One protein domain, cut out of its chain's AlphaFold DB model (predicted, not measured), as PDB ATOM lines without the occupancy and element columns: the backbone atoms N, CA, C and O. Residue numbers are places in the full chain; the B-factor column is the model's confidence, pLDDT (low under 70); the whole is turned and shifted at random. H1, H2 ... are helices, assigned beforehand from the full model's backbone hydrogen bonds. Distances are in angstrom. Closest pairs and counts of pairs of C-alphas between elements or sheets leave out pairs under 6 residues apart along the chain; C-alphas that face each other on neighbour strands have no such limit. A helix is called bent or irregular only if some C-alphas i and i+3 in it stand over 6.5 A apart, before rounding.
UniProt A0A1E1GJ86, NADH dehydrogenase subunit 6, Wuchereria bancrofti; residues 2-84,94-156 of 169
ATOM      1  N   PHE A   2     -44.521  27.349   2.522       55.72
ATOM      2  CA  PHE A   2     -43.366  26.446   2.317       55.72
ATOM      3  C   PHE A   2     -42.982  25.610   3.549       55.72
ATOM      4  O   PHE A   2     -42.784  24.406   3.435       55.72
ATOM      5  N   CYS A   3     -42.946  26.226   4.736       59.81
ATOM      6  CA  CYS A   3     -42.631  25.511   5.978       59.81
ATOM      7  C   CYS A   3     -43.689  24.439   6.322       59.81
ATOM      8  O   CYS A   3     -43.344  23.352   6.770       59.81
ATOM      9  N   PHE A   4     -44.968  24.709   6.017       62.28
ATOM     10  CA  PHE A   4     -46.067  23.747   6.181       62.28
ATOM     11  C   PHE A   4     -45.859  22.522   5.283       62.28
ATOM     12  O   PHE A   4     -45.909  21.398   5.766       62.28
ATOM     13  N   GLY A   5     -45.565  22.746   3.994       65.81
ATOM     14  CA  GLY A   5     -45.330  21.669   3.027       65.81
ATOM     15  C   GLY A   5     -44.097  20.816   3.340       65.81
ATOM     16  O   GLY A   5     -44.111  19.607   3.132       65.81
ATOM     17  N   PHE A   6     -43.038  21.423   3.879       68.44
ATOM     18  CA  PHE A   6     -41.845  20.686   4.302       68.44
ATOM     19  C   PHE A   6     -42.113  19.805   5.532       68.44
ATOM     20  O   PHE A   6     -41.662  18.662   5.593       68.44
ATOM     21  N   LEU A   7     -42.891  20.307   6.494       66.69
ATOM     22  CA  LEU A   7     -43.217  19.580   7.720       66.69
ATOM     23  C   LEU A   7     -44.182  18.415   7.447       66.69
ATOM     24  O   LEU A   7     -43.984  17.326   7.982       66.69
ATOM     25  N   THR A   8     -45.160  18.588   6.552       67.88
ATOM     26  CA  THR A   8     -46.032  17.484   6.111       67.88
ATOM     27  C   THR A   8     -45.280  16.423   5.311       67.88
ATOM     28  O   THR A   8     -45.547  15.234   5.482       67.88
ATOM     29  N   PHE A   9     -44.310  16.819   4.480       72.00
ATOM     30  CA  PHE A   9     -43.445  15.872   3.775       72.00
ATOM     31  C   PHE A   9     -42.627  15.011   4.749       72.00
ATOM     32  O   PHE A   9     -42.602  13.787   4.610       72.00
ATOM     33  N   LEU A  10     -42.022  15.631   5.770       71.50
ATOM     34  CA  LEU A  10     -41.305  14.909   6.823       71.50
ATOM     35  C   LEU A  10     -42.224  13.935   7.573       71.50
ATOM     36  O   LEU A  10     -41.865  12.771   7.724       71.50
ATOM     37  N   LEU A  11     -43.430  14.364   7.968       71.88
ATOM     38  CA  LEU A  11     -44.436  13.495   8.601       71.88
ATOM     39  C   LEU A  11     -44.782  12.272   7.745       71.88
ATOM     40  O   LEU A  11     -44.789  11.154   8.253       71.88
ATOM     41  N   CYS A  12     -44.996  12.448   6.443       72.62
ATOM     42  CA  CYS A  12     -45.293  11.330   5.546       72.62
ATOM     43  C   CYS A  12     -44.129  10.324   5.470       72.62
ATOM     44  O   CYS A  12     -44.342   9.113   5.544       72.62
ATOM     45  N   PHE A  13     -42.890  10.821   5.407       74.94
ATOM     46  CA  PHE A  13     -41.694   9.979   5.445       74.94
ATOM     47  C   PHE A  13     -41.585   9.174   6.753       74.94
ATOM     48  O   PHE A  13     -41.223   7.997   6.723       74.94
ATOM     49  N   PHE A  14     -41.965   9.760   7.895       73.31
ATOM     50  CA  PHE A  14     -41.993   9.060   9.183       73.31
ATOM     51  C   PHE A  14     -42.971   7.894   9.208       73.31
ATOM     52  O   PHE A  14     -42.588   6.782   9.576       73.31
ATOM     53  N   TYR A  15     -44.215   8.134   8.793       74.44
ATOM     54  CA  TYR A  15     -45.226   7.081   8.733       74.44
ATOM     55  C   TYR A  15     -44.817   5.969   7.772       74.44
ATOM     56  O   TYR A  15     -45.020   4.794   8.075       74.44
ATOM     57  N   PHE A  16     -44.179   6.322   6.652       78.88
ATOM     58  CA  PHE A  16     -43.649   5.342   5.713       78.88
ATOM     59  C   PHE A  16     -42.546   4.476   6.340       78.88
ATOM     60  O   PHE A  16     -42.600   3.252   6.228       78.88
ATOM     61  N   SER A  17     -41.583   5.079   7.046       80.38
ATOM     62  CA  SER A  17     -40.520   4.336   7.741       80.38
ATOM     63  C   SER A  17     -41.088   3.404   8.812       80.38
ATOM     64  O   SER A  17     -40.685   2.244   8.895       80.38
ATOM     65  N   PHE A  18     -42.069   3.880   9.586       78.44
ATOM     66  CA  PHE A  18     -42.758   3.084  10.602       78.44
ATOM     67  C   PHE A  18     -43.506   1.893   9.985       78.44
ATOM     68  O   PHE A  18     -43.362   0.749  10.425       78.44
ATOM     69  N   PHE A  19     -44.261   2.128   8.913       79.44
ATOM     70  CA  PHE A  19     -44.955   1.064   8.197       79.44
ATOM     71  C   PHE A  19     -43.976   0.024   7.634       79.44
ATOM     72  O   PHE A  19     -44.186  -1.181   7.783       79.44
ATOM     73  N   LEU A  20     -42.856   0.472   7.062       82.62
ATOM     74  CA  LEU A  20     -41.831  -0.410   6.511       82.62
ATOM     75  C   LEU A  20     -41.216  -1.317   7.583       82.62
ATOM     76  O   LEU A  20     -41.058  -2.518   7.373       82.62
ATOM     77  N   SER A  21     -40.913  -0.781   8.760       84.31
ATOM     78  CA  SER A  21     -40.428  -1.602   9.869       84.31
ATOM     79  C   SER A  21     -41.448  -2.611  10.381       84.31
ATOM     80  O   SER A  21     -41.063  -3.733  10.707       84.31
ATOM     81  N   LEU A  22     -42.738  -2.262  10.411       78.38
ATOM     82  CA  LEU A  22     -43.790  -3.218  10.759       78.38
ATOM     83  C   LEU A  22     -43.846  -4.373   9.761       78.38
ATOM     84  O   LEU A  22     -43.971  -5.524  10.178       78.38
ATOM     85  N   LEU A  23     -43.680  -4.095   8.465       81.06
ATOM     86  CA  LEU A  23     -43.571  -5.146   7.454       81.06
ATOM     87  C   LEU A  23     -42.387  -6.075   7.736       81.06
ATOM     88  O   LEU A  23     -42.561  -7.290   7.699       81.06
ATOM     89  N   PHE A  24     -41.211  -5.542   8.078       83.31
ATOM     90  CA  PHE A  24     -40.047  -6.367   8.423       83.31
ATOM     91  C   PHE A  24     -40.241  -7.202   9.696       83.31
ATOM     92  O   PHE A  24     -39.784  -8.349   9.743       83.31
ATOM     93  N   PHE A  25     -40.959  -6.679  10.696       79.62
ATOM     94  CA  PHE A  25     -41.357  -7.463  11.868       79.62
ATOM     95  C   PHE A  25     -42.345  -8.567  11.504       79.62
ATOM     96  O   PHE A  25     -42.176  -9.697  11.946       79.62
ATOM     97  N   CYS A  26     -43.327  -8.299  10.645       75.88
ATOM     98  CA  CYS A  26     -44.245  -9.338  10.180       75.88
ATOM     99  C   CYS A  26     -43.490 -10.414   9.388       75.88
ATOM    100  O   CYS A  26     -43.663 -11.603   9.648       75.88
ATOM    101  N   LEU A  27     -42.580 -10.011   8.495       76.31
ATOM    102  CA  LEU A  27     -41.707 -10.922   7.752       76.31
ATOM    103  C   LEU A  27     -40.819 -11.776   8.668       76.31
ATOM    104  O   LEU A  27     -40.455 -12.871   8.268       76.31
ATOM    105  N   SER A  28     -40.526 -11.348   9.903       74.25
ATOM    106  CA  SER A  28     -39.781 -12.195  10.852       74.25
ATOM    107  C   SER A  28     -40.571 -13.429  11.298       74.25
ATOM    108  O   SER A  28     -39.981 -14.449  11.636       74.25
ATOM    109  N   PHE A  29     -41.903 -13.378  11.228       70.56
ATOM    110  CA  PHE A  29     -42.770 -14.533  11.471       70.56
ATOM    111  C   PHE A  29     -43.058 -15.339  10.202       70.56
ATOM    112  O   PHE A  29     -43.525 -16.476  10.303       70.56
ATOM    113  N   LEU A  30     -42.787 -14.765   9.025       66.44
ATOM    114  CA  LEU A  30     -42.935 -15.430   7.740       66.44
ATOM    115  C   LEU A  30     -41.583 -16.027   7.308       66.44
ATOM    116  O   LEU A  30     -40.744 -15.378   6.694       66.44
ATOM    117  N   ASP A  31     -41.450 -17.321   7.567       58.44
ATOM    118  CA  ASP A  31     -40.777 -18.277   6.690       58.44
ATOM    119  C   ASP A  31     -39.262 -18.647   6.822       58.44
ATOM    120  O   ASP A  31     -38.334 -17.886   6.551       58.44
ATOM    121  N   TRP A  32     -39.106 -19.960   7.096       53.56
ATOM    122  CA  TRP A  32     -38.190 -21.023   6.609       53.56
ATOM    123  C   TRP A  32     -36.854 -21.250   7.316       53.56
ATOM    124  O   TRP A  32     -36.538 -22.413   7.555       53.56
ATOM    125  N   ASP A  33     -36.142 -20.214   7.758       65.88
ATOM    126  CA  ASP A  33     -34.877 -20.398   8.485       65.88
ATOM    127  C   ASP A  33     -34.802 -19.493   9.719       65.88
ATOM    128  O   ASP A  33     -34.972 -18.272   9.586       65.88
ATOM    129  N   PRO A  34     -34.472 -20.034  10.911       66.81
ATOM    130  CA  PRO A  34     -34.376 -19.233  12.130       66.81
ATOM    131  C   PRO A  34     -33.377 -18.079  11.940       66.81
ATOM    132  O   PRO A  34     -33.663 -16.942  12.307       66.81
ATOM    133  N   MET A  35     -32.279 -18.303  11.213       75.12
ATOM    134  CA  MET A  35     -31.307 -17.253  10.878       75.12
ATOM    135  C   MET A  35     -31.890 -16.107  10.035       75.12
ATOM    136  O   MET A  35     -31.589 -14.941  10.297       75.12
ATOM    137  N   LYS A  36     -32.750 -16.393   9.051       78.81
ATOM    138  CA  LYS A  36     -33.338 -15.360   8.182       78.81
ATOM    139  C   LYS A  36     -34.375 -14.517   8.929       78.81
ATOM    140  O   LYS A  36     -34.406 -13.299   8.747       78.81
ATOM    141  N   SER A  37     -35.146 -15.139   9.823       78.19
ATOM    142  CA  SER A  37     -36.070 -14.429  10.723       78.19
ATOM    143  C   SER A  37     -35.332 -13.497  11.697       78.19
ATOM    144  O   SER A  37     -35.692 -12.328  11.841       78.19
ATOM    145  N   CYS A  38     -34.228 -13.987  12.275       78.44
ATOM    146  CA  CYS A  38     -33.308 -13.245  13.134       78.44
ATOM    147  C   CYS A  38     -32.788 -11.965  12.397       78.44
ATOM    148  O   CYS A  38     -32.756 -10.873  12.972       78.44
ATOM    149  N   ILE A  39     -32.459 -12.057  11.099       83.69
ATOM    150  CA  ILE A  39     -32.005 -10.917  10.272       83.69
ATOM    151  C   ILE A  39     -33.140  -9.931   9.946       83.69
ATOM    152  O   ILE A  39     -32.930  -8.718  10.024       83.69
ATOM    153  N   SER A  40     -34.340 -10.406   9.596       84.00
ATOM    154  CA  SER A  40     -35.445  -9.498   9.245       84.00
ATOM    155  C   SER A  40     -35.928  -8.684  10.449       84.00
ATOM    156  O   SER A  40     -36.272  -7.514  10.297       84.00
ATOM    157  N   MET A  41     -35.880  -9.255  11.658       82.88
ATOM    158  CA  MET A  41     -36.164  -8.526  12.894       82.88
ATOM    159  C   MET A  41     -35.157  -7.384  13.118       82.88
ATOM    160  O   MET A  41     -35.552  -6.269  13.458       82.88
ATOM    161  N   CYS A  42     -33.865  -7.635  12.875       83.00
ATOM    162  CA  CYS A  42     -32.813  -6.619  12.972       83.00
ATOM    163  C   CYS A  42     -33.032  -5.471  11.969       83.00
ATOM    164  O   CYS A  42     -32.943  -4.297  12.330       83.00
ATOM    165  N   LEU A  43     -33.417  -5.801  10.732       85.56
ATOM    166  CA  LEU A  43     -33.820  -4.816   9.721       85.56
ATOM    167  C   LEU A  43     -35.019  -3.972  10.178       85.56
ATOM    168  O   LEU A  43     -34.997  -2.753  10.014       85.56
ATOM    169  N   GLY A  44     -36.028  -4.578  10.811       86.75
ATOM    170  CA  GLY A  44     -37.165  -3.849  11.385       86.75
ATOM    171  C   GLY A  44     -36.748  -2.821  12.443       86.75
ATOM    172  O   GLY A  44     -37.217  -1.682  12.424       86.75
ATOM    173  N   ILE A  45     -35.809  -3.182  13.324       84.19
ATOM    174  CA  ILE A  45     -35.278  -2.288  14.368       84.19
ATOM    175  C   ILE A  45     -34.465  -1.138  13.755       84.19
ATOM    176  O   ILE A  45     -34.580   0.001  14.209       84.19
ATOM    177  N   LEU A  46     -33.690  -1.396  12.696       85.12
ATOM    178  CA  LEU A  46     -32.938  -0.362  11.980       85.12
ATOM    179  C   LEU A  46     -33.861   0.703  11.372       85.12
ATOM    180  O   LEU A  46     -33.661   1.892  11.626       85.12
ATOM    181  N   PHE A  47     -34.911   0.306  10.649       83.44
ATOM    182  CA  PHE A  47     -35.868   1.262  10.075       83.44
ATOM    183  C   PHE A  47     -36.622   2.074  11.138       83.44
ATOM    184  O   PHE A  47     -37.010   3.216  10.893       83.44
ATOM    185  N   MET A  48     -36.771   1.533  12.345       77.19
ATOM    186  CA  MET A  48     -37.395   2.247  13.463       77.19
ATOM    187  C   MET A  48     -36.435   3.162  14.202       77.19
ATOM    188  O   MET A  48     -36.829   4.212  14.700       77.19
ATOM    189  N   SER A  49     -35.150   2.830  14.226       77.50
ATOM    190  CA  SER A  49     -34.149   3.749  14.756       77.50
ATOM    191  C   SER A  49     -34.057   5.041  13.945       77.50
ATOM    192  O   SER A  49     -33.907   6.113  14.530       77.50
ATOM    193  N   CYS A  50     -34.270   4.963  12.626       74.38
ATOM    194  CA  CYS A  50     -34.400   6.136  11.766       74.38
ATOM    195  C   CYS A  50     -35.556   7.042  12.222       74.38
ATOM    196  O   CYS A  50     -35.381   8.258  12.273       74.38
ATOM    197  N   TYR A  51     -36.690   6.463  12.642       73.81
ATOM    198  CA  TYR A  51     -37.823   7.211  13.199       73.81
ATOM    199  C   TYR A  51     -37.450   7.938  14.506       73.81
ATOM    200  O   TYR A  51     -37.733   9.124  14.655       73.81
ATOM    201  N   ILE A  52     -36.750   7.267  15.429       71.88
ATOM    202  CA  ILE A  52     -36.377   7.844  16.738       71.88
ATOM    203  C   ILE A  52     -35.299   8.932  16.591       71.88
ATOM    204  O   ILE A  52     -35.324   9.927  17.314       71.88
ATOM    205  N   SER A  53     -34.366   8.767  15.647       66.62
ATOM    206  CA  SER A  53     -33.198   9.646  15.471       66.62
ATOM    207  C   SER A  53     -33.523  11.081  15.053       66.62
ATOM    208  O   SER A  53     -32.714  11.979  15.269       66.62
ATOM    209  N   LEU A  54     -34.699  11.310  14.470       60.44
ATOM    210  CA  LEU A  54     -35.145  12.641  14.057       60.44
ATOM    211  C   LEU A  54     -35.917  13.369  15.171       60.44
ATOM    212  O   LEU A  54     -36.214  14.557  15.043       60.44
ATOM    213  N   GLY A  55     -36.204  12.681  16.282       56.94
ATOM    214  CA  GLY A  55     -36.496  13.323  17.556       56.94
ATOM    215  C   GLY A  55     -35.221  13.925  18.150       56.94
ATOM    216  O   GLY A  55     -34.115  13.461  17.893       56.94
ATOM    217  N   VAL A  56     -35.363  14.953  18.988       56.47
ATOM    218  CA  VAL A  56     -34.259  15.766  19.553       56.47
ATOM    219  C   VAL A  56     -33.172  14.933  20.279       56.47
ATOM    220  O   VAL A  56     -32.064  15.410  20.518       56.47
ATOM    221  N   HIS A  57     -33.433  13.659  20.579       65.44
ATOM    222  CA  HIS A  57     -32.539  12.761  21.308       65.44
ATOM    223  C   HIS A  57     -31.830  11.729  20.414       65.44
ATOM    224  O   HIS A  57     -31.907  10.522  20.648       65.44
ATOM    225  N   VAL A  58     -31.054  12.207  19.436       72.12
ATOM    226  CA  VAL A  58     -30.245  11.356  18.536       72.12
ATOM    227  C   VAL A  58     -29.325  10.405  19.319       72.12
ATOM    228  O   VAL A  58     -29.238   9.216  19.019       72.12
ATOM    229  N   TRP A  59     -28.712  10.894  20.398       74.31
ATOM    230  CA  TRP A  59     -27.830  10.118  21.276       74.31
ATOM    231  C   TRP A  59     -28.519   8.871  21.840       74.31
ATOM    232  O   TRP A  59     -27.924   7.798  21.876       74.31
ATOM    233  N   TYR A  60     -29.793   8.990  22.219       72.50
ATOM    234  CA  TYR A  60     -30.563   7.877  22.765       72.50
ATOM    235  C   TYR A  60     -30.860   6.815  21.700       72.50
ATOM    236  O   TYR A  60     -30.698   5.622  21.962       72.50
ATOM    237  N   SER A  61     -31.198   7.232  20.473       75.25
ATOM    238  CA  SER A  61     -31.393   6.293  19.360       75.25
ATOM    239  C   SER A  61     -30.131   5.484  19.052       75.25
ATOM    240  O   SER A  61     -30.225   4.274  18.858       75.25
ATOM    241  N   TYR A  62     -28.945   6.103  19.108       82.31
ATOM    242  CA  TYR A  62     -27.681   5.394  18.898       82.31
ATOM    243  C   TYR A  62     -27.434   4.318  19.957       82.31
ATOM    244  O   TYR A  62     -27.064   3.200  19.604       82.31
ATOM    245  N   PHE A  63     -27.677   4.616  21.236       81.62
ATOM    246  CA  PHE A  63     -27.528   3.620  22.302       81.62
ATOM    247  C   PHE A  63     -28.456   2.422  22.102       81.62
ATOM    248  O   PHE A  63     -28.009   1.284  22.230       81.62
ATOM    249  N   ILE A  64     -29.719   2.659  21.738       79.62
ATOM    250  CA  ILE A  64     -30.681   1.580  21.483       79.62
ATOM    251  C   ILE A  64     -30.191   0.688  20.339       79.62
ATOM    252  O   ILE A  64     -30.114  -0.529  20.499       79.62
ATOM    253  N   VAL A  65     -29.805   1.281  19.206       83.69
ATOM    254  CA  VAL A  65     -29.322   0.538  18.031       83.69
ATOM    255  C   VAL A  65     -28.088  -0.290  18.370       83.69
ATOM    256  O   VAL A  65     -28.030  -1.465  18.015       83.69
ATOM    257  N   LEU A  66     -27.130   0.284  19.103       82.44
ATOM    258  CA  LEU A  66     -25.917  -0.418  19.514       82.44
ATOM    259  C   LEU A  66     -26.220  -1.605  20.432       82.44
ATOM    260  O   LEU A  66     -25.658  -2.681  20.230       82.44
ATOM    261  N   ILE A  67     -27.122  -1.448  21.405       85.31
ATOM    262  CA  ILE A  67     -27.524  -2.542  22.307       85.31
ATOM    263  C   ILE A  67     -28.214  -3.664  21.517       85.31
ATOM    264  O   ILE A  67     -27.922  -4.844  21.733       85.31
ATOM    265  N   PHE A  68     -29.087  -3.310  20.570       81.69
ATOM    266  CA  PHE A  68     -29.809  -4.288  19.757       81.69
ATOM    267  C   PHE A  68     -28.902  -5.051  18.785       81.69
ATOM    268  O   PHE A  68     -28.972  -6.279  18.733       81.69
ATOM    269  N   LEU A  69     -28.023  -4.358  18.054       80.75
ATOM    270  CA  LEU A  69     -27.122  -4.988  17.081       80.75
ATOM    271  C   LEU A  69     -25.976  -5.781  17.716       80.75
ATOM    272  O   LEU A  69     -25.511  -6.736  17.102       80.75
ATOM    273  N   SER A  70     -25.509  -5.415  18.914       82.44
ATOM    274  CA  SER A  70     -24.386  -6.114  19.558       82.44
ATOM    275  C   SER A  70     -24.832  -7.274  20.455       82.44
ATOM    276  O   SER A  70     -24.474  -8.428  20.213       82.44
ATOM    277  N   GLY A  71     -25.616  -6.993  21.497       82.44
ATOM    278  CA  GLY A  71     -25.954  -7.978  22.525       82.44
ATOM    279  C   GLY A  71     -27.157  -8.827  22.147       82.44
ATOM    280  O   GLY A  71     -27.107 -10.053  22.166       82.44
ATOM    281  N   ILE A  72     -28.251  -8.175  21.766       83.56
ATOM    282  CA  ILE A  72     -29.520  -8.867  21.535       83.56
ATOM    283  C   ILE A  72     -29.447  -9.743  20.281       83.56
ATOM    284  O   ILE A  72     -29.877 -10.893  20.311       83.56
ATOM    285  N   PHE A  73     -28.851  -9.236  19.201       82.94
ATOM    286  CA  PHE A  73     -28.685  -9.983  17.957       82.94
ATOM    287  C   PHE A  73     -27.777 -11.216  18.104       82.94
ATOM    288  O   PHE A  73     -28.089 -12.281  17.567       82.94
ATOM    289  N   SER A  74     -26.678 -11.117  18.859       81.62
ATOM    290  CA  SER A  74     -25.794 -12.269  19.100       81.62
ATOM    291  C   SER A  74     -26.483 -13.354  19.937       81.62
ATOM    292  O   SER A  74     -26.367 -14.541  19.640       81.62
ATOM    293  N   LEU A  75     -27.288 -12.959  20.921       82.94
ATOM    294  CA  LEU A  75     -28.073 -13.880  21.741       82.94
ATOM    295  C   LEU A  75     -29.217 -14.539  20.944       82.94
ATOM    296  O   LEU A  75     -29.454 -15.740  21.073       82.94
ATOM    297  N   LEU A  76     -29.876 -13.788  20.055       77.38
ATOM    298  CA  LEU A  76     -30.869 -14.317  19.114       77.38
ATOM    299  C   LEU A  76     -30.253 -15.327  18.143       77.38
ATOM    300  O   LEU A  76     -30.791 -16.419  17.994       77.38
ATOM    301  N   THR A  77     -29.113 -15.005  17.525       76.50
ATOM    302  CA  THR A  77     -28.429 -15.926  16.601       76.50
ATOM    303  C   THR A  77     -27.919 -17.186  17.307       76.50
ATOM    304  O   THR A  77     -27.975 -18.261  16.713       76.50
ATOM    305  N   TYR A  78     -27.524 -17.094  18.582       81.00
ATOM    306  CA  TYR A  78     -27.179 -18.247  19.424       81.00
ATOM    307  C   TYR A  78     -28.375 -19.174  19.691       81.00
ATOM    308  O   TYR A  78     -28.276 -20.386  19.520       81.00
ATOM    309  N   PHE A  79     -29.542 -18.637  20.058       74.31
ATOM    310  CA  PHE A  79     -30.738 -19.475  20.210       74.31
ATOM    311  C   PHE A  79     -31.264 -20.002  18.867       74.31
ATOM    312  O   PHE A  79     -31.730 -21.139  18.802       74.31
ATOM    313  N   CYS A  80     -31.138 -19.211  17.794       71.62
ATOM    314  CA  CYS A  80     -31.433 -19.612  16.416       71.62
ATOM    315  C   CYS A  80     -30.520 -20.793  15.979       71.62
ATOM    316  O   CYS A  80     -31.000 -21.697  15.299       71.62
ATOM    317  N   SER A  81     -29.237 -20.835  16.376       70.00
ATOM    318  CA  SER A  81     -28.308 -21.931  16.023       70.00
ATOM    319  C   SER A  81     -28.485 -23.186  16.868       70.00
ATOM    320  O   SER A  81     -28.225 -24.286  16.385       70.00
ATOM    321  N   LEU A  82     -28.951 -23.030  18.108       65.31
ATOM    322  CA  LEU A  82     -29.442 -24.151  18.887       65.31
ATOM    323  C   LEU A  82     -30.639 -24.753  18.143       65.31
ATOM    324  O   LEU A  82     -30.565 -25.928  17.796       65.31
ATOM    325  N   SER A  83     -31.687 -23.964  17.838       62.72
ATOM    326  CA  SER A  83     -32.960 -24.417  17.234       62.72
ATOM    327  C   SER A  83     -32.792 -25.299  15.986       62.72
ATOM    328  O   SER A  83     -32.317 -24.848  14.948       62.72
ATOM    329  N   GLY A  84     -33.216 -26.566  16.069       53.88
ATOM    330  CA  GLY A  84     -33.258 -27.460  14.909       53.88
ATOM    331  C   GLY A  84     -34.336 -27.028  13.910       53.88
ATOM    332  O   GLY A  84     -35.418 -26.598  14.317       53.88
ATOM    333  N   PHE A  94     -48.894 -15.610  12.058       68.06
ATOM    334  CA  PHE A  94     -48.514 -14.487  11.202       68.06
ATOM    335  C   PHE A  94     -49.707 -13.572  10.896       68.06
ATOM    336  O   PHE A  94     -49.607 -12.361  11.075       68.06
ATOM    337  N   LEU A  95     -50.852 -14.139  10.496       66.81
ATOM    338  CA  LEU A  95     -52.058 -13.363  10.194       66.81
ATOM    339  C   LEU A  95     -52.592 -12.615  11.418       66.81
ATOM    340  O   LEU A  95     -52.951 -11.447  11.297       66.81
ATOM    341  N   PHE A  96     -52.616 -13.250  12.593       72.12
ATOM    342  CA  PHE A  96     -53.070 -12.595  13.821       72.12
ATOM    343  C   PHE A  96     -52.182 -11.404  14.194       72.12
ATOM    344  O   PHE A  96     -52.689 -10.317  14.472       72.12
ATOM    345  N   VAL A  97     -50.859 -11.587  14.138       71.06
ATOM    346  CA  VAL A  97     -49.889 -10.513  14.383       71.06
ATOM    347  C   VAL A  97     -50.072  -9.398  13.353       71.06
ATOM    348  O   VAL A  97     -50.246  -8.244  13.729       71.06
ATOM    349  N   PHE A  98     -50.128  -9.727  12.063       74.25
ATOM    350  CA  PHE A  98     -50.288  -8.739  10.997       74.25
ATOM    351  C   PHE A  98     -51.562  -7.893  11.164       74.25
ATOM    352  O   PHE A  98     -51.507  -6.666  11.098       74.25
ATOM    353  N   ILE A  99     -52.702  -8.529  11.448       73.12
ATOM    354  CA  ILE A  99     -53.990  -7.844  11.641       73.12
ATOM    355  C   ILE A  99     -53.955  -6.935  12.875       73.12
ATOM    356  O   ILE A  99     -54.423  -5.798  12.805       73.12
ATOM    357  N   PHE A 100     -53.371  -7.397  13.985       74.25
ATOM    358  CA  PHE A 100     -53.226  -6.590  15.198       74.25
ATOM    359  C   PHE A 100     -52.403  -5.317  14.944       74.25
ATOM    360  O   PHE A 100     -52.776  -4.233  15.396       74.25
ATOM    361  N   PHE A 101     -51.331  -5.416  14.157       69.50
ATOM    362  CA  PHE A 101     -50.492  -4.264  13.816       69.50
ATOM    363  C   PHE A 101     -51.147  -3.296  12.840       69.50
ATOM    364  O   PHE A 101     -51.036  -2.086  13.029       69.50
ATOM    365  N   CYS A 102     -51.871  -3.801  11.842       70.81
ATOM    366  CA  CYS A 102     -52.662  -2.955  10.951       70.81
ATOM    367  C   CYS A 102     -53.720  -2.161  11.729       70.81
ATOM    368  O   CYS A 102     -53.905  -0.973  11.470       70.81
ATOM    369  N   PHE A 103     -54.366  -2.786  12.720       72.75
ATOM    370  CA  PHE A 103     -55.330  -2.105  13.581       72.75
ATOM    371  C   PHE A 103     -54.672  -1.008  14.427       72.75
ATOM    372  O   PHE A 103     -55.159   0.119  14.449       72.75
ATOM    373  N   LEU A 104     -53.536  -1.302  15.072       67.44
ATOM    374  CA  LEU A 104     -52.789  -0.295  15.830       67.44
ATOM    375  C   LEU A 104     -52.366   0.879  14.942       67.44
ATOM    376  O   LEU A 104     -52.567   2.028  15.326       67.44
ATOM    377  N   PHE A 105     -51.831   0.610  13.748       67.88
ATOM    378  CA  PHE A 105     -51.418   1.660  12.817       67.88
ATOM    379  C   PHE A 105     -52.580   2.589  12.449       67.88
ATOM    380  O   PHE A 105     -52.413   3.806  12.480       67.88
ATOM    381  N   PHE A 106     -53.757   2.030  12.165       65.56
ATOM    382  CA  PHE A 106     -54.939   2.813  11.808       65.56
ATOM    383  C   PHE A 106     -55.400   3.726  12.956       65.56
ATOM    384  O   PHE A 106     -55.645   4.909  12.744       65.56
ATOM    385  N   VAL A 107     -55.423   3.208  14.190       62.41
ATOM    386  CA  VAL A 107     -55.821   3.981  15.380       62.41
ATOM    387  C   VAL A 107     -54.877   5.158  15.648       62.41
ATOM    388  O   VAL A 107     -55.341   6.250  15.979       62.41
ATOM    389  N   PHE A 108     -53.563   4.966  15.499       61.28
ATOM    390  CA  PHE A 108     -52.593   6.051  15.695       61.28
ATOM    391  C   PHE A 108     -52.632   7.081  14.558       61.28
ATOM    392  O   PHE A 108     -52.541   8.279  14.820       61.28
ATOM    393  N   PHE A 109     -52.824   6.634  13.314       60.53
ATOM    394  CA  PHE A 109     -52.865   7.516  12.148       60.53
ATOM    395  C   PHE A 109     -54.037   8.506  12.197       60.53
ATOM    396  O   PHE A 109     -53.845   9.702  11.968       60.53
ATOM    397  N   ASP A 110     -55.236   8.033  12.549       56.59
ATOM    398  CA  ASP A 110     -56.431   8.882  12.617       56.59
ATOM    399  C   ASP A 110     -56.324   9.951  13.714       56.59
ATOM    400  O   ASP A 110     -56.723  11.104  13.513       56.59
ATOM    401  N   TYR A 111     -55.750   9.598  14.867       55.81
ATOM    402  CA  TYR A 111     -55.622  10.515  15.998       55.81
ATOM    403  C   TYR A 111     -54.638  11.657  15.706       55.81
ATOM    404  O   TYR A 111     -54.930  12.830  15.972       55.81
ATOM    405  N   ASP A 112     -53.497  11.338  15.095       58.69
ATOM    406  CA  ASP A 112     -52.483  12.334  14.760       58.69
ATOM    407  C   ASP A 112     -52.946  13.250  13.616       58.69
ATOM    408  O   ASP A 112     -52.759  14.469  13.699       58.69
ATOM    409  N   PHE A 113     -53.641  12.718  12.602       56.41
ATOM    410  CA  PHE A 113     -54.190  13.521  11.500       56.41
ATOM    411  C   PHE A 113     -55.295  14.480  11.970       56.41
ATOM    412  O   PHE A 113     -55.337  15.640  11.550       56.41
ATOM    413  N   PHE A 114     -56.160  14.036  12.887       50.41
ATOM    414  CA  PHE A 114     -57.196  14.885  13.478       50.41
ATOM    415  C   PHE A 114     -56.595  16.009  14.338       50.41
ATOM    416  O   PHE A 114     -57.048  17.154  14.268       50.41
ATOM    417  N   SER A 115     -55.534  15.716  15.098       54.47
ATOM    418  CA  SER A 115     -54.847  16.710  15.933       54.47
ATOM    419  C   SER A 115     -54.112  17.782  15.115       54.47
ATOM    420  O   SER A 115     -54.130  18.956  15.487       54.47
ATOM    421  N   PHE A 116     -53.546  17.417  13.956       54.78
ATOM    422  CA  PHE A 116     -52.845  18.337  13.052       54.78
ATOM    423  C   PHE A 116     -53.768  19.424  12.474       54.78
ATOM    424  O   PHE A 116     -53.331  20.541  12.199       54.78
ATOM    425  N   ASN A 117     -55.064  19.125  12.345       55.41
ATOM    426  CA  ASN A 117     -56.068  20.033  11.788       55.41
ATOM    427  C   ASN A 117     -56.555  21.118  12.775       55.41
ATOM    428  O   ASN A 117     -57.236  22.052  12.355       55.41
ATOM    429  N   LEU A 118     -56.223  21.022  14.073       51.97
ATOM    430  CA  LEU A 118     -56.782  21.877  15.138       51.97
ATOM    431  C   LEU A 118     -55.861  23.012  15.631       51.97
ATOM    432  O   LEU A 118     -56.284  23.807  16.471       51.97
ATOM    433  N   GLY A 119     -54.645  23.158  15.093       53.88
ATOM    434  CA  GLY A 119     -53.797  24.340  15.319       53.88
ATOM    435  C   GLY A 119     -52.338  24.039  15.679       53.88
ATOM    436  O   GLY A 119     -52.021  23.070  16.355       53.88
ATOM    437  N   TYR A 120     -51.433  24.909  15.227       53.50
ATOM    438  CA  TYR A 120     -49.979  24.693  15.230       53.50
ATOM    439  C   TYR A 120     -49.307  24.628  16.618       53.50
ATOM    440  O   TYR A 120     -48.419  23.800  16.829       53.50
ATOM    441  N   ASP A 121     -49.721  25.475  17.564       52.81
ATOM    442  CA  ASP A 121     -49.036  25.609  18.864       52.81
ATOM    443  C   ASP A 121     -49.389  24.494  19.860       52.81
ATOM    444  O   ASP A 121     -48.565  24.096  20.687       52.81
ATOM    445  N   SER A 122     -50.598  23.936  19.769       53.53
ATOM    446  CA  SER A 122     -51.008  22.770  20.558       53.53
ATOM    447  C   SER A 122     -50.384  21.478  20.026       53.53
ATOM    448  O   SER A 122     -50.016  20.618  20.825       53.53
ATOM    449  N   VAL A 123     -50.183  21.365  18.709       56.31
ATOM    450  CA  VAL A 123     -49.579  20.193  18.050       56.31
ATOM    451  C   VAL A 123     -48.104  20.025  18.416       56.31
ATOM    452  O   VAL A 123     -47.698  18.926  18.783       56.31
ATOM    453  N   LEU A 124     -47.299  21.094  18.410       52.31
ATOM    454  CA  LEU A 124     -45.880  21.017  18.803       52.31
ATOM    455  C   LEU A 124     -45.703  20.598  20.270       52.31
ATOM    456  O   LEU A 124     -44.831  19.787  20.591       52.31
ATOM    457  N   LYS A 125     -46.558  21.107  21.164       53.84
ATOM    458  CA  LYS A 125     -46.528  20.764  22.590       53.84
ATOM    459  C   LYS A 125     -47.031  19.340  22.852       53.84
ATOM    460  O   LYS A 125     -46.473  18.653  23.704       53.84
ATOM    461  N   TYR A 126     -48.038  18.884  22.106       57.50
ATOM    462  CA  TYR A 126     -48.547  17.512  22.174       57.50
ATOM    463  C   TYR A 126     -47.523  16.507  21.623       57.50
ATOM    464  O   TYR A 126     -47.232  15.514  22.285       57.50
ATOM    465  N   LEU A 127     -46.893  16.799  20.482       56.97
ATOM    466  CA  LEU A 127     -45.833  15.968  19.902       56.97
ATOM    467  C   LEU A 127     -44.645  15.808  20.855       56.97
ATOM    468  O   LEU A 127     -44.192  14.690  21.077       56.97
ATOM    469  N   MET A 128     -44.168  16.894  21.471       55.72
ATOM    470  CA  MET A 128     -43.022  16.835  22.389       55.72
ATOM    471  C   MET A 128     -43.332  16.070  23.682       55.72
ATOM    472  O   MET A 128     -42.484  15.321  24.164       55.72
ATOM    473  N   ASN A 129     -44.539  16.215  24.239       55.09
ATOM    474  CA  ASN A 129     -44.901  15.548  25.493       55.09
ATOM    475  C   ASN A 129     -45.237  14.058  25.289       55.09
ATOM    476  O   ASN A 129     -44.959  13.232  26.156       55.09
ATOM    477  N   ASN A 130     -45.773  13.692  24.121       62.00
ATOM    478  CA  ASN A 130     -46.096  12.302  23.791       62.00
ATOM    479  C   ASN A 130     -44.933  11.532  23.169       62.00
ATOM    480  O   ASN A 130     -45.003  10.307  23.105       62.00
ATOM    481  N   PHE A 131     -43.849  12.201  22.766       64.94
ATOM    482  CA  PHE A 131     -42.685  11.528  22.189       64.94
ATOM    483  C   PHE A 131     -42.072  10.514  23.163       64.94
ATOM    484  O   PHE A 131     -41.766   9.390  22.781       64.94
ATOM    485  N   ILE A 132     -41.966  10.869  24.450       67.62
ATOM    486  CA  ILE A 132     -41.445   9.965  25.487       67.62
ATOM    487  C   ILE A 132     -42.376   8.763  25.676       67.62
ATOM    488  O   ILE A 132     -41.905   7.627  25.733       67.62
ATOM    489  N   PHE A 133     -43.692   8.992  25.734       68.69
ATOM    490  CA  PHE A 133     -44.674   7.913  25.845       68.69
ATOM    491  C   PHE A 133     -44.614   6.973  24.634       68.69
ATOM    492  O   PHE A 133     -44.607   5.755  24.802       68.69
ATOM    493  N   TYR A 134     -44.480   7.533  23.430       70.00
ATOM    494  CA  TYR A 134     -44.319   6.775  22.197       70.00
ATOM    495  C   TYR A 134     -43.031   5.943  22.210       70.00
ATOM    496  O   TYR A 134     -43.080   4.752  21.920       70.00
ATOM    497  N   CYS A 135     -41.894   6.513  22.625       69.81
ATOM    498  CA  CYS A 135     -40.637   5.773  22.765       69.81
ATOM    499  C   CYS A 135     -40.756   4.605  23.754       69.81
ATOM    500  O   CYS A 135     -40.299   3.503  23.452       69.81
ATOM    501  N   VAL A 136     -41.380   4.818  24.917       72.38
ATOM    502  CA  VAL A 136     -41.567   3.767  25.932       72.38
ATOM    503  C   VAL A 136     -42.497   2.672  25.419       72.38
ATOM    504  O   VAL A 136     -42.139   1.496  25.481       72.38
ATOM    505  N   PHE A 137     -43.656   3.042  24.867       74.38
ATOM    506  CA  PHE A 137     -44.587   2.098  24.247       74.38
ATOM    507  C   PHE A 137     -43.882   1.258  23.176       74.38
ATOM    508  O   PHE A 137     -44.035   0.040  23.125       74.38
ATOM    509  N   TRP A 138     -43.035   1.895  22.373       73.56
ATOM    510  CA  TRP A 138     -42.328   1.238  21.291       73.56
ATOM    511  C   TRP A 138     -41.273   0.233  21.769       73.56
ATOM    512  O   TRP A 138     -41.225  -0.894  21.276       73.56
ATOM    513  N   VAL A 139     -40.473   0.588  22.780       73.19
ATOM    514  CA  VAL A 139     -39.514  -0.344  23.399       73.19
ATOM    515  C   VAL A 139     -40.233  -1.575  23.960       73.19
ATOM    516  O   VAL A 139     -39.754  -2.695  23.778       73.19
ATOM    517  N   VAL A 140     -41.408  -1.391  24.573       80.31
ATOM    518  CA  VAL A 140     -42.244  -2.501  25.063       80.31
ATOM    519  C   VAL A 140     -42.713  -3.394  23.910       80.31
ATOM    520  O   VAL A 140     -42.635  -4.616  24.025       80.31
ATOM    521  N   VAL A 141     -43.139  -2.816  22.784       76.62
ATOM    522  CA  VAL A 141     -43.558  -3.577  21.595       76.62
ATOM    523  C   VAL A 141     -42.404  -4.408  21.021       76.62
ATOM    524  O   VAL A 141     -42.590  -5.591  20.740       76.62
ATOM    525  N   VAL A 142     -41.197  -3.846  20.894       75.50
ATOM    526  CA  VAL A 142     -40.029  -4.607  20.405       75.50
ATOM    527  C   VAL A 142     -39.646  -5.731  21.358       75.50
ATOM    528  O   VAL A 142     -39.352  -6.839  20.912       75.50
ATOM    529  N   LEU A 143     -39.667  -5.474  22.667       77.88
ATOM    530  CA  LEU A 143     -39.415  -6.504  23.677       77.88
ATOM    531  C   LEU A 143     -40.451  -7.625  23.607       77.88
ATOM    532  O   LEU A 143     -40.089  -8.798  23.682       77.88
ATOM    533  N   PHE A 144     -41.725  -7.285  23.417       81.56
ATOM    534  CA  PHE A 144     -42.786  -8.269  23.234       81.56
ATOM    535  C   PHE A 144     -42.530  -9.148  22.005       81.56
ATOM    536  O   PHE A 144     -42.602 -10.374  22.092       81.56
ATOM    537  N   PHE A 145     -42.144  -8.546  20.879       73.44
ATOM    538  CA  PHE A 145     -41.781  -9.294  19.679       73.44
ATOM    539  C   PHE A 145     -40.576 -10.206  19.888       73.44
ATOM    540  O   PHE A 145     -40.602 -11.368  19.485       73.44
ATOM    541  N   LEU A 146     -39.544  -9.709  20.561       77.44
ATOM    542  CA  LEU A 146     -38.359 -10.484  20.898       77.44
ATOM    543  C   LEU A 146     -38.713 -11.720  21.731       77.44
ATOM    544  O   LEU A 146     -38.299 -12.830  21.403       77.44
ATOM    545  N   LEU A 147     -39.525 -11.537  22.774       78.00
ATOM    546  CA  LEU A 147     -40.018 -12.628  23.615       78.00
ATOM    547  C   LEU A 147     -40.841 -13.626  22.801       78.00
ATOM    548  O   LEU A 147     -40.669 -14.833  22.961       78.00
ATOM    549  N   SER A 148     -41.691 -13.140  21.894       76.31
ATOM    550  CA  SER A 148     -42.499 -14.007  21.037       76.31
ATOM    551  C   SER A 148     -41.639 -14.858  20.094       76.31
ATOM    552  O   SER A 148     -41.844 -16.070  20.028       76.31
ATOM    553  N   LEU A 149     -40.606 -14.289  19.464       73.12
ATOM    554  CA  LEU A 149     -39.674 -15.028  18.605       73.12
ATOM    555  C   LEU A 149     -38.888 -16.083  19.387       73.12
ATOM    556  O   LEU A 149     -38.809 -17.235  18.962       73.12
ATOM    557  N   ILE A 150     -38.368 -15.729  20.565       72.44
ATOM    558  CA  ILE A 150     -37.671 -16.681  21.440       72.44
ATOM    559  C   ILE A 150     -38.618 -17.804  21.876       72.44
ATOM    560  O   ILE A 150     -38.233 -18.972  21.853       72.44
ATOM    561  N   SER A 151     -39.865 -17.481  22.225       73.69
ATOM    562  CA  SER A 151     -40.857 -18.481  22.630       73.69
ATOM    563  C   SER A 151     -41.184 -19.471  21.509       73.69
ATOM    564  O   SER A 151     -41.325 -20.663  21.774       73.69
ATOM    565  N   ILE A 152     -41.235 -19.014  20.253       70.06
ATOM    566  CA  ILE A 152     -41.473 -19.875  19.087       70.06
ATOM    567  C   ILE A 152     -40.252 -20.763  18.816       70.06
ATOM    568  O   ILE A 152     -40.418 -21.958  18.556       70.06
ATOM    569  N   ASN A 153     -39.042 -20.207  18.930       67.62
ATOM    570  CA  ASN A 153     -37.793 -20.935  18.693       67.62
ATOM    571  C   ASN A 153     -37.486 -21.968  19.799       67.62
ATOM    572  O   ASN A 153     -36.992 -23.052  19.492       67.62
ATOM    573  N   LEU A 154     -37.812 -21.686  21.069       64.50
ATOM    574  CA  LEU A 154     -37.585 -22.595  22.207       64.50
ATOM    575  C   LEU A 154     -38.760 -23.551  22.479       64.50
ATOM    576  O   LEU A 154     -38.551 -24.714  22.831       64.50
ATOM    577  N   GLY A 155     -40.004 -23.091  22.318       57.22
ATOM    578  CA  GLY A 155     -41.221 -23.816  22.709       57.22
ATOM    579  C   GLY A 155     -41.504 -25.081  21.897       57.22
ATOM    580  O   GLY A 155     -42.319 -25.909  22.302       57.22
ATOM    581  N   ARG A 156     -40.810 -25.282  20.773       52.38
ATOM    582  CA  ARG A 156     -40.992 -26.445  19.892       52.38
ATOM    583  C   ARG A 156     -40.178 -27.683  20.291       52.38
ATOM    584  O   ARG A 156     -40.178 -28.670  19.564       52.38
TER     585      ARG A 156
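Overview. This is residues 2 to 84 and 94 to 156 of the 169 residues of the protein "NADH dehydrogenase subunit 6" of Wuchereria bancrofti (UniProt A0A1E1GJ86). Long helices run mostly lengthwise in an elongated bundle: H1, H2 and H3 stand side by side in a curved row, and arm H5b of the bent helix H5 runs along one side of it, meeting H3 near one end. H4 extends the row beyond H1, and the short arm H5a turns from H5b's line near H4's end. The printed part has 146 residues with five named helices, H1 to H5 in order, and no named strand: all helix. It is compact, with a radius of gyration of the C-alphas of 17.0 A, and spans 56 by 33 by 24 A.

Arrangement. H5, residues 120 to 155, was assigned as one helix by its hydrogen bonds but is bent: C-alphas 129 and 132 are 6.6 A apart, and arms H5a, residues 120 to 129, and H5b, residues 132 to 155, stand at a steep tilt of 45 degrees. H5b forms a bundle, helices side by side, with H1, residues 2 to 29, H2, residues 34 to 53, and H3, residues 58 to 82. Residues 150 to 154 of H5b touch residues 76 to 80 of H3, the same way at 7 degrees; the closest C-alphas, of Cys 80 and Asn 153, are 6.9 A apart. H2 and H3 form a hairpin, closest at the C-alphas of Pro 34 and Cys 80, 5.2 A. H1 and H2 form another, closest at those of Ser 21 and Gly 44, 4.2 A. H4, residues 94 to 116, touches residues 19 to 29 of H1, opposite ways at a shallow tilt of 13 degrees; the closest C-alphas, of Phe 29 and Phe 94, are 5.8 A apart. H4 and H5b are apart. Every O i to N i+4 pair is within hydrogen-bond range in H5b, but 23 of 24 in H1, 15 of 16 in H2, 18 of 21 in H3, 18 of 19 in H4 and 5 of 6 in H5a.

Along the chain. H5b is 33.9 A long and ends at C-alpha 155, (-41.221, -23.816, 22.709); H5a is 14.7 A. H1, 42.0 A, begins at C-alpha 2, (-43.366, 26.446, 2.317). H2 measures 29.1 A, H3 35.5 A and H4 33.2 A. H3 has a kink of 25 degrees near residue 74.

Size, cuts and confidence. The C-alphas farthest apart, of Phe 2 and Gly 84, are 56.3 A apart. Residues 85 to 93 are cut out, and C-alphas 84 and 94 are 20.4 A apart. The links printed whole are tight. Mean pLDDT of the printed part is 70.7; 58 residues are under 70, among them 104 to 133.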